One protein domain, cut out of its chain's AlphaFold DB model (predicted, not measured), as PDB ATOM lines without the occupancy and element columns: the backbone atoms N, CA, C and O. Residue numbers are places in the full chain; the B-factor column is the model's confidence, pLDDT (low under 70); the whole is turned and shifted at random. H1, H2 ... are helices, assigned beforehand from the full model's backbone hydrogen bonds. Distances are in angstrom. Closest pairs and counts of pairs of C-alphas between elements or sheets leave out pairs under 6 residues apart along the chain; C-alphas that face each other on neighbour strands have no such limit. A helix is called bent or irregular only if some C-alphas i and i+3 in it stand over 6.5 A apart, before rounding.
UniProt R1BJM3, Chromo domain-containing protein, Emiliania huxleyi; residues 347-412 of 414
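This is residues 347 to 412 of the 414 residues of the protein "Chromo domain-containing protein" of Emiliania huxleyi (UniProt R1BJM3). This is a long helical hairpin, with H1 and the longer H2 side by side and running opposite ways, and with a short helix, H3, hooked back at the far end of H2. H1 and H2 come together at the end near their joining loop, and the far part of H2 runs on without touching H1. The printed part has 66 residues with three named helices, H1, H2 and H3 along the chain, and no named strand; the class is all helix. It is only just loose, close to extended, with a radius of gyration of the C-alphas of 15.8 A, and it spans 49 by 18 by 17 A, a rod.

Begin with H1, residues 347 to 362, and go on to H2, residues 374 to 400; they form a helical hairpin. They touch, and the closest C-alphas are those of Ala 362 and Cys 380, 4.9 A apart. Look for the place where they touch at residues 355 to 362 of H1 and 379 to 387 of H2 alone. Their lines stand at a shallow tilt of 16 degrees, opposite ways. H2 has a kink of 55 degrees near residue 381 and is irregular there, with C-alphas 379 and 382 lying 7.3 A apart, and its line is a rough one. Next comes H3, residues 404 to 412, close to H2 but not clearly touching it. The closest C-alphas of the two are those of Phe 398 and Trp 404, 6.5 A apart, and their lines stand at a steep tilt of 54 degrees, opposite ways. H1 and H3 are apart. In H1 and H3 every O i to N i+4 pair is within hydrogen-bond range, and in H2 21 of 23 are.

Find C-alpha 347 at (206.700, 215.798, 205.550); from there H1 runs 22.9 A to C-alpha 362. Find C-alpha 374 at (188.648, 237.652, 222.096), where H2 begins; it runs 36.2 A to C-alpha 400. H3 measures 12.1 A from C-alpha 404 to C-alpha 412, which you will find at (207.061, 230.729, 192.768).

The C-alphas farthest apart in the domain are those of Arg 367 and Lys 402, 50.0 A. The printed part has no cut. H1 to H2 is a long link with 11 residues between them, and H2 to H3 is a tight link. Residues 400 to 406, of which 404 to 406 belong to H3, stand free. The mean pLDDT of the printed part is 85.1, and residues 405 to 412 are under 70.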
ATOM      1  N   PRO A 347     206.421 215.605 204.125       84.25
ATOM      2  CA  PRO A 347     206.700 215.798 205.550       84.25
ATOM      3  C   PRO A 347     206.349 217.211 206.040       84.25
ATOM      4  O   PRO A 347     205.854 217.359 207.160       84.25
ATOM      5  N   VAL A 348     206.555 218.237 205.206       83.56
ATOM      6  CA  VAL A 348     206.254 219.641 205.533       83.56
ATOM      7  C   VAL A 348     204.743 219.859 205.577       83.56
ATOM      8  O   VAL A 348     204.232 220.433 206.537       83.56
ATOM      9  N   LEU A 349     204.010 219.331 204.592       85.38
ATOM     10  CA  LEU A 349     202.547 219.375 204.553       85.38
ATOM     11  C   LEU A 349     201.941 218.687 205.786       85.38
ATOM     12  O   LEU A 349     201.104 219.282 206.465       85.38
ATOM     13  N   LYS A 350     202.442 217.505 206.169       91.31
ATOM     14  CA  LYS A 350     202.021 216.808 207.399       91.31
ATOM     15  C   LYS A 350     202.332 217.576 208.684       91.31
ATOM     16  O   LYS A 350     201.599 217.427 209.663       91.31
ATOM     17  N   GLU A 351     203.398 218.377 208.739       90.25
ATOM     18  CA  GLU A 351     203.648 219.260 209.886       90.25
ATOM     19  C   GLU A 351     202.672 220.449 209.901       90.25
ATOM     20  O   GLU A 351     202.059 220.724 210.936       90.25
ATOM     21  N   CYS A 352     202.431 221.083 208.750       90.31
ATOM     22  CA  CYS A 352     201.435 222.145 208.591       90.31
ATOM     23  C   CYS A 352     200.022 221.687 208.992       90.31
ATOM     24  O   CYS A 352     199.354 222.367 209.773       90.31
ATOM     25  N   GLU A 353     199.577 220.511 208.543       93.50
ATOM     26  CA  GLU A 353     198.283 219.934 208.925       93.50
ATOM     27  C   GLU A 353     198.170 219.693 210.433       93.50
ATOM     28  O   GLU A 353     197.135 219.998 211.032       93.50
ATOM     29  N   LYS A 354     199.227 219.185 211.084       95.31
ATOM     30  CA  LYS A 354     199.252 219.007 212.547       95.31
ATOM     31  C   LYS A 354     199.085 220.341 213.274       95.31
ATOM     32  O   LYS A 354     198.312 220.409 214.230       95.31
ATOM     33  N   LEU A 355     199.756 221.398 212.810       94.31
ATOM     34  CA  LEU A 355     199.658 222.744 213.385       94.31
ATOM     35  C   LEU A 355     198.257 223.350 213.189       94.31
ATOM     36  O   LEU A 355     197.662 223.842 214.149       94.31
ATOM     37  N   VAL A 356     197.681 223.246 211.987       94.31
ATOM     38  CA  VAL A 356     196.307 223.702 211.700       94.31
ATOM     39  C   VAL A 356     195.282 222.927 212.531       94.31
ATOM     40  O   VAL A 356     194.376 223.525 213.110       94.31
ATOM     41  N   ASN A 357     195.436 221.608 212.661       95.00
ATOM     42  CA  ASN A 357     194.548 220.782 213.476       95.00
ATOM     43  C   ASN A 357     194.686 221.074 214.979       95.00
ATOM     44  O   ASN A 357     193.683 221.023 215.692       95.00
ATOM     45  N   ALA A 358     195.874 221.442 215.470       94.56
ATOM     46  CA  ALA A 358     196.050 221.920 216.842       94.56
ATOM     47  C   ALA A 358     195.303 223.245 217.088       94.56
ATOM     48  O   ALA A 358     194.612 223.373 218.096       94.56
ATOM     49  N   ILE A 359     195.364 224.196 216.145       94.00
ATOM     50  CA  ILE A 359     194.606 225.457 216.217       94.00
ATOM     51  C   ILE A 359     193.094 225.182 216.187       94.00
ATOM     52  O   ILE A 359     192.371 225.669 217.053       94.00
ATOM     53  N   ARG A 360     192.615 224.349 215.251       91.75
ATOM     54  CA  ARG A 360     191.191 223.972 215.136       91.75
ATOM     55  C   ARG A 360     190.645 223.303 216.400       91.75
ATOM     56  O   ARG A 360     189.524 223.595 216.788       91.75
ATOM     57  N   ARG A 361     191.429 222.437 217.056       92.38
ATOM     58  CA  ARG A 361     191.051 221.787 218.329       92.38
ATOM     59  C   ARG A 361     191.062 222.736 219.529       92.38
ATOM     60  O   ARG A 361     190.386 222.453 220.511       92.38
ATOM     61  N   ALA A 362     191.838 223.819 219.471       92.06
ATOM     62  CA  ALA A 362     191.912 224.820 220.534       92.06
ATOM     63  C   ALA A 362     190.811 225.893 220.436       92.06
ATOM     64  O   ALA A 362     190.522 226.561 221.429       92.06
ATOM     65  N   LEU A 363     190.192 226.072 219.264       90.75
ATOM     66  CA  LEU A 363     189.049 226.971 219.099       90.75
ATOM     67  C   LEU A 363     187.806 226.441 219.845       90.75
ATOM     68  O   LEU A 363     187.593 225.227 219.908       90.75
ATOM     69  N   PRO A 364     186.961 227.326 220.408       86.31
ATOM     70  CA  PRO A 364     185.681 226.918 220.968       86.31
ATOM     71  C   PRO A 364     184.771 226.352 219.868       86.31
ATOM     72  O   PRO A 364     184.737 226.848 218.742       86.31
ATOM     73  N   ASN A 365     183.994 225.326 220.212       81.94
ATOM     74  CA  ASN A 365     182.837 224.928 219.413       81.94
ATOM     75  C   ASN A 365     181.805 226.070 219.461       81.94
ATOM     76  O   ASN A 365     181.620 226.651 220.530       81.94
ATOM     77  N   SER A 366     181.117 226.362 218.351       74.38
ATOM     78  CA  SER A 366     180.197 227.505 218.195       74.38
ATOM     79  C   SER A 366     179.085 227.575 219.248       74.38
ATOM     80  O   SER A 366     178.571 228.650 219.538       74.38
ATOM     81  N   ARG A 367     178.750 226.443 219.884       78.81
ATOM     82  CA  ARG A 367     177.831 226.371 221.033       78.81
ATOM     83  C   ARG A 367     178.345 227.074 222.307       78.81
ATOM     84  O   ARG A 367     177.545 227.375 223.185       78.81
ATOM     85  N   TRP A 368     179.654 227.297 222.436       73.31
ATOM     86  CA  TRP A 368     180.326 227.751 223.667       73.31
ATOM     87  C   TRP A 368     181.225 228.990 223.467       73.31
ATOM     88  O   TRP A 368     182.091 229.256 224.302       73.31
ATOM     89  N   GLY A 369     181.064 229.717 222.359       76.94
ATOM     90  CA  GLY A 369     181.828 230.925 222.021       76.94
ATOM     91  C   GLY A 369     182.049 231.065 220.514       76.94
ATOM     92  O   GLY A 369     181.920 230.086 219.776       76.94
ATOM     93  N   SER A 370     182.395 232.266 220.050       84.31
ATOM     94  CA  SER A 370     182.767 232.488 218.651       84.31
ATOM     95  C   SER A 370     184.229 232.108 218.403       84.31
ATOM     96  O   SER A 370     185.086 232.190 219.282       84.31
ATOM     97  N   CYS A 371     184.555 231.734 217.165       82.25
ATOM     98  CA  CYS A 371     185.945 231.614 216.725       82.25
ATOM     99  C   CYS A 371     186.601 232.975 216.422       82.25
ATOM    100  O   CYS A 371     187.823 233.034 216.297       82.25
ATOM    101  N   THR A 372     185.808 234.048 216.311       85.25
ATOM    102  CA  THR A 372     186.258 235.415 215.985       85.25
ATOM    103  C   THR A 372     186.367 236.343 217.194       85.25
ATOM    104  O   THR A 372     186.904 237.440 217.062       85.25
ATOM    105  N   ASP A 373     185.867 235.936 218.363       88.81
ATOM    106  CA  ASP A 373     185.897 236.768 219.565       88.81
ATOM    107  C   ASP A 373     187.245 236.680 220.318       88.81
ATOM    108  O   ASP A 373     188.110 235.829 220.070       88.81
ATOM    109  N   HIS A 374     187.434 237.586 221.281       90.12
ATOM    110  CA  HIS A 374     188.648 237.652 222.096       90.12
ATOM    111  C   HIS A 374     188.877 236.388 222.955       90.12
ATOM    112  O   HIS A 374     190.013 236.077 223.325       90.12
ATOM    113  N   PHE A 375     187.816 235.638 223.264       88.12
ATOM    114  CA  PHE A 375     187.876 234.399 224.034       88.12
ATOM    115  C   PHE A 375     188.369 233.228 223.168       88.12
ATOM    116  O   PHE A 375     189.264 232.488 223.592       88.12
ATOM    117  N   GLY A 376     187.888 233.122 221.927       88.50
ATOM    118  CA  GLY A 376     188.407 232.229 220.896       88.50
ATOM    119  C   GLY A 376     189.888 232.479 220.618       88.50
ATOM    120  O   GLY A 376     190.680 231.532 220.658       88.50
ATOM    121  N   TYR A 377     190.286 233.750 220.462       89.94
ATOM    122  CA  TYR A 377     191.696 234.137 220.339       89.94
ATOM    123  C   TYR A 377     192.532 233.668 221.539       89.94
ATOM    124  O   TYR A 377     193.539 232.985 221.357       89.94
ATOM    125  N   LYS A 378     192.110 233.969 222.778       91.81
ATOM    126  CA  LYS A 378     192.840 233.557 223.993       91.81
ATOM    127  C   LYS A 378     193.024 232.040 224.093       91.81
ATOM    128  O   LYS A 378     194.088 231.598 224.526       91.81
ATOM    129  N   ARG A 379     192.037 231.240 223.671       90.56
ATOM    130  CA  ARG A 379     192.137 229.770 223.687       90.56
ATOM    131  C   ARG A 379     193.091 229.215 222.630       90.56
ATOM    132  O   ARG A 379     193.879 228.325 222.944       90.56
ATOM    133  N   CYS A 380     193.078 229.744 221.406       93.62
ATOM    134  CA  CYS A 380     193.960 229.253 220.342       93.62
ATOM    135  C   CYS A 380     195.363 229.897 220.338       93.62
ATOM    136  O   CYS A 380     196.273 229.345 219.716       93.62
ATOM    137  N   ALA A 381     195.581 230.999 221.070       93.69
ATOM    138  CA  ALA A 381     196.821 231.786 221.072       93.69
ATOM    139  C   ALA A 381     198.108 230.958 221.247       93.69
ATOM    140  O   ALA A 381     199.096 231.207 220.555       93.69
ATOM    141  N   SER A 382     198.119 229.949 222.126       94.75
ATOM    142  CA  SER A 382     199.296 229.081 222.324       94.75
ATOM    143  C   SER A 382     199.609 228.221 221.087       94.75
ATOM    144  O   SER A 382     200.764 228.127 220.653       94.75
ATOM    145  N   ALA A 383     198.577 227.655 220.452       94.44
ATOM    146  CA  ALA A 383     198.711 226.881 219.218       94.44
ATOM    147  C   ALA A 383     199.126 227.774 218.033       94.44
ATOM    148  O   ALA A 383     200.049 227.431 217.294       94.44
ATOM    149  N   VAL A 384     198.521 228.962 217.909       94.44
ATOM    150  CA  VAL A 384     198.866 229.966 216.886       94.44
ATOM    151  C   VAL A 384     200.315 230.440 217.039       94.44
ATOM    152  O   VAL A 384     201.056 230.468 216.060       94.44
ATOM    153  N   ASN A 385     200.766 230.742 218.260       95.38
ATOM    154  CA  ASN A 385     202.155 231.134 218.521       95.38
ATOM    155  C   ASN A 385     203.152 230.000 218.239       95.38
ATOM    156  O   ASN A 385     204.260 230.260 217.767       95.38
ATOM    157  N   THR A 386     202.763 228.745 218.475       95.06
ATOM    158  CA  THR A 386     203.579 227.571 218.134       95.06
ATOM    159  C   THR A 386     203.724 227.418 216.618       95.06
ATOM    160  O   THR A 386     204.846 227.283 216.129       95.06
ATOM    161  N   ALA A 387     202.627 227.545 215.863       94.12
ATOM    162  CA  ALA A 387     202.657 227.546 214.400       94.12
ATOM    163  C   ALA A 387     203.489 228.715 213.843       94.12
ATOM    164  O   ALA A 387     204.385 228.506 213.028       94.12
ATOM    165  N   LYS A 388     203.276 229.939 214.350       94.56
ATOM    166  CA  LYS A 388     204.055 231.134 213.984       94.56
ATOM    167  C   LYS A 388     205.557 230.927 214.203       94.56
ATOM    168  O   LYS A 388     206.346 231.294 213.336       94.56
ATOM    169  N   ARG A 389     205.962 230.324 215.328       94.94
ATOM    170  CA  ARG A 389     207.375 230.018 215.612       94.94
ATOM    171  C   ARG A 389     207.958 229.063 214.568       94.94
ATOM    172  O   ARG A 389     209.019 229.359 214.033       94.94
ATOM    173  N   LYS A 390     207.240 227.983 214.242       91.19
ATOM    174  CA  LYS A 390     207.644 226.990 213.235       91.19
ATOM    175  C   LYS A 390     207.788 227.586 211.833       91.19
ATOM    176  O   LYS A 390     208.817 227.383 211.197       91.19
ATOM    177  N   PHE A 391     206.828 228.397 211.382       90.25
ATOM    178  CA  PHE A 391     206.938 229.088 210.092       90.25
ATOM    179  C   PHE A 391     208.103 230.086 210.051       90.25
ATOM    180  O   PHE A 391     208.820 230.145 209.058       90.25
ATOM    181  N   LEU A 392     208.343 230.840 211.132       91.06
ATOM    182  CA  LEU A 392     209.484 231.761 211.214       91.06
ATOM    183  C   LEU A 392     210.834 231.032 211.262       91.06
ATOM    184  O   LEU A 392     211.821 231.548 210.742       91.06
ATOM    185  N   GLU A 393     210.897 229.855 211.879       90.56
ATOM    186  CA  GLU A 393     212.086 229.002 211.897       90.56
ATOM    187  C   GLU A 393     212.386 228.440 210.501       90.56
ATOM    188  O   GLU A 393     213.488 228.646 209.991       90.56
ATOM    189  N   GLY A 394     211.387 227.851 209.834       86.12
ATOM    190  CA  GLY A 394     211.509 227.385 208.450       86.12
ATOM    191  C   GLY A 394     211.895 228.511 207.485       86.12
ATOM    192  O   GLY A 394     212.831 228.361 206.706       86.12
ATOM    193  N   ALA A 395     211.272 229.688 207.598       84.31
ATOM    194  CA  ALA A 395     211.619 230.856 206.785       84.31
ATOM    195  C   ALA A 395     213.059 231.356 207.026       84.31
ATOM    196  O   ALA A 395     213.720 231.800 206.087       84.31
ATOM    197  N   LYS A 396     213.578 231.266 208.261       87.06
ATOM    198  CA  LYS A 396     214.986 231.579 208.567       87.06
ATOM    199  C   LYS A 396     215.943 230.561 207.949       87.06
ATOM    200  O   LYS A 396     216.937 230.973 207.360       87.06
ATOM    201  N   GLN A 397     215.641 229.265 208.052       83.12
ATOM    202  CA  GLN A 397     216.432 228.201 207.420       83.12
ATOM    203  C   GLN A 397     216.452 228.369 205.892       83.12
ATOM    204  O   GLN A 397     217.516 228.342 205.281       83.12
ATOM    205  N   PHE A 398     215.293 228.651 205.292       75.31
ATOM    206  CA  PHE A 398     215.133 228.853 203.853       75.31
ATOM    207  C   PHE A 398     215.847 230.120 203.347       75.31
ATOM    208  O   PHE A 398     216.522 230.075 202.323       75.31
ATOM    209  N   LYS A 399     215.811 231.227 204.107       77.62
ATOM    210  CA  LYS A 399     216.605 232.441 203.822       77.62
ATOM    211  C   LYS A 399     218.116 232.229 204.016       77.62
ATOM    212  O   LYS A 399     218.911 232.887 203.354       77.62
ATOM    213  N   GLY A 400     218.513 231.345 204.933       77.38
ATOM    214  CA  GLY A 400     219.912 230.980 205.189       77.38
ATOM    215  C   GLY A 400     220.502 229.988 204.180       77.38
ATOM    216  O   GLY A 400     221.709 229.744 204.202       77.38
ATOM    217  N   ALA A 401     219.685 229.413 203.295       76.88
ATOM    218  CA  ALA A 401     220.154 228.513 202.253       76.88
ATOM    219  C   ALA A 401     221.000 229.271 201.216       76.88
ATOM    220  O   ALA A 401     220.566 230.277 200.655       76.88
ATOM    221  N   LYS A 402     222.189 228.743 200.887       73.19
ATOM    222  CA  LYS A 402     223.089 229.329 199.871       73.19
ATOM    223  C   LYS A 402     222.431 229.494 198.491       73.19
ATOM    224  O   LYS A 402     222.845 230.353 197.725       73.19
ATOM    225  N   GLN A 403     221.409 228.691 198.195       72.06
ATOM    226  CA  GLN A 403     220.637 228.699 196.947       72.06
ATOM    227  C   GLN A 403     219.260 229.380 197.102       72.06
ATOM    228  O   GLN A 403     218.333 229.070 196.361       72.06
ATOM    229  N   TRP A 404     219.100 230.299 198.067       71.12
ATOM    230  CA  TRP A 404     217.833 231.004 198.339       71.12
ATOM    231  C   TRP A 404     217.173 231.593 197.081       71.12
ATOM    232  O   TRP A 404     215.964 231.455 196.929       71.12
ATOM    233  N   ALA A 405     217.936 232.200 196.162       68.69
ATOM    234  CA  ALA A 405     217.386 232.751 194.919       68.69
ATOM    235  C   ALA A 405     216.713 231.664 194.057       68.69
ATOM    236  O   ALA A 405     215.527 231.769 193.747       68.69
ATOM    237  N   THR A 406     217.432 230.577 193.769       67.94
ATOM    238  CA  THR A 406     216.946 229.427 192.992       67.94
ATOM    239  C   THR A 406     215.760 228.735 193.669       67.94
ATOM    240  O   THR A 406     214.766 228.421 193.021       67.94
ATOM    241  N   ALA A 407     215.826 228.541 194.990       63.75
ATOM    242  CA  ALA A 407     214.757 227.904 195.757       63.75
ATOM    243  C   ALA A 407     213.488 228.776 195.828       63.75
ATOM    244  O   ALA A 407     212.377 228.254 195.749       63.75
ATOM    245  N   LYS A 408     213.645 230.103 195.922       69.69
ATOM    246  CA  LYS A 408     212.545 231.073 195.844       69.69
ATOM    247  C   LYS A 408     211.902 231.072 194.458       69.69
ATOM    248  O   LYS A 408     210.681 231.091 194.375       69.69
ATOM    249  N   GLU A 409     212.689 231.052 193.383       67.75
ATOM    250  CA  GLU A 409     212.146 230.963 192.023       67.75
ATOM    251  C   GLU A 409     211.395 229.653 191.786       67.75
ATOM    252  O   GLU A 409     210.302 229.676 191.226       67.75
ATOM    253  N   TRP A 410     211.929 228.524 192.257       67.81
ATOM    254  CA  TRP A 410     211.242 227.236 192.173       67.81
ATOM    255  C   TRP A 410     209.890 227.262 192.906       67.81
ATOM    256  O   TRP A 410     208.879 226.875 192.324       67.81
ATOM    257  N   ALA A 411     209.851 227.810 194.126       64.94
ATOM    258  CA  ALA A 411     208.642 227.941 194.949       64.94
ATOM    259  C   ALA A 411     207.669 229.063 194.511       64.94
ATOM    260  O   ALA A 411     206.668 229.301 195.181       64.94
ATOM    261  N   LEU A 412     207.981 229.794 193.434       69.94
ATOM    262  CA  LEU A 412     207.061 230.729 192.768       69.94
ATOM    263  C   LEU A 412     206.538 230.183 191.430       69.94
ATOM    264  O   LEU A 412     205.610 230.757 190.864       69.94
TER     265      LEU A 412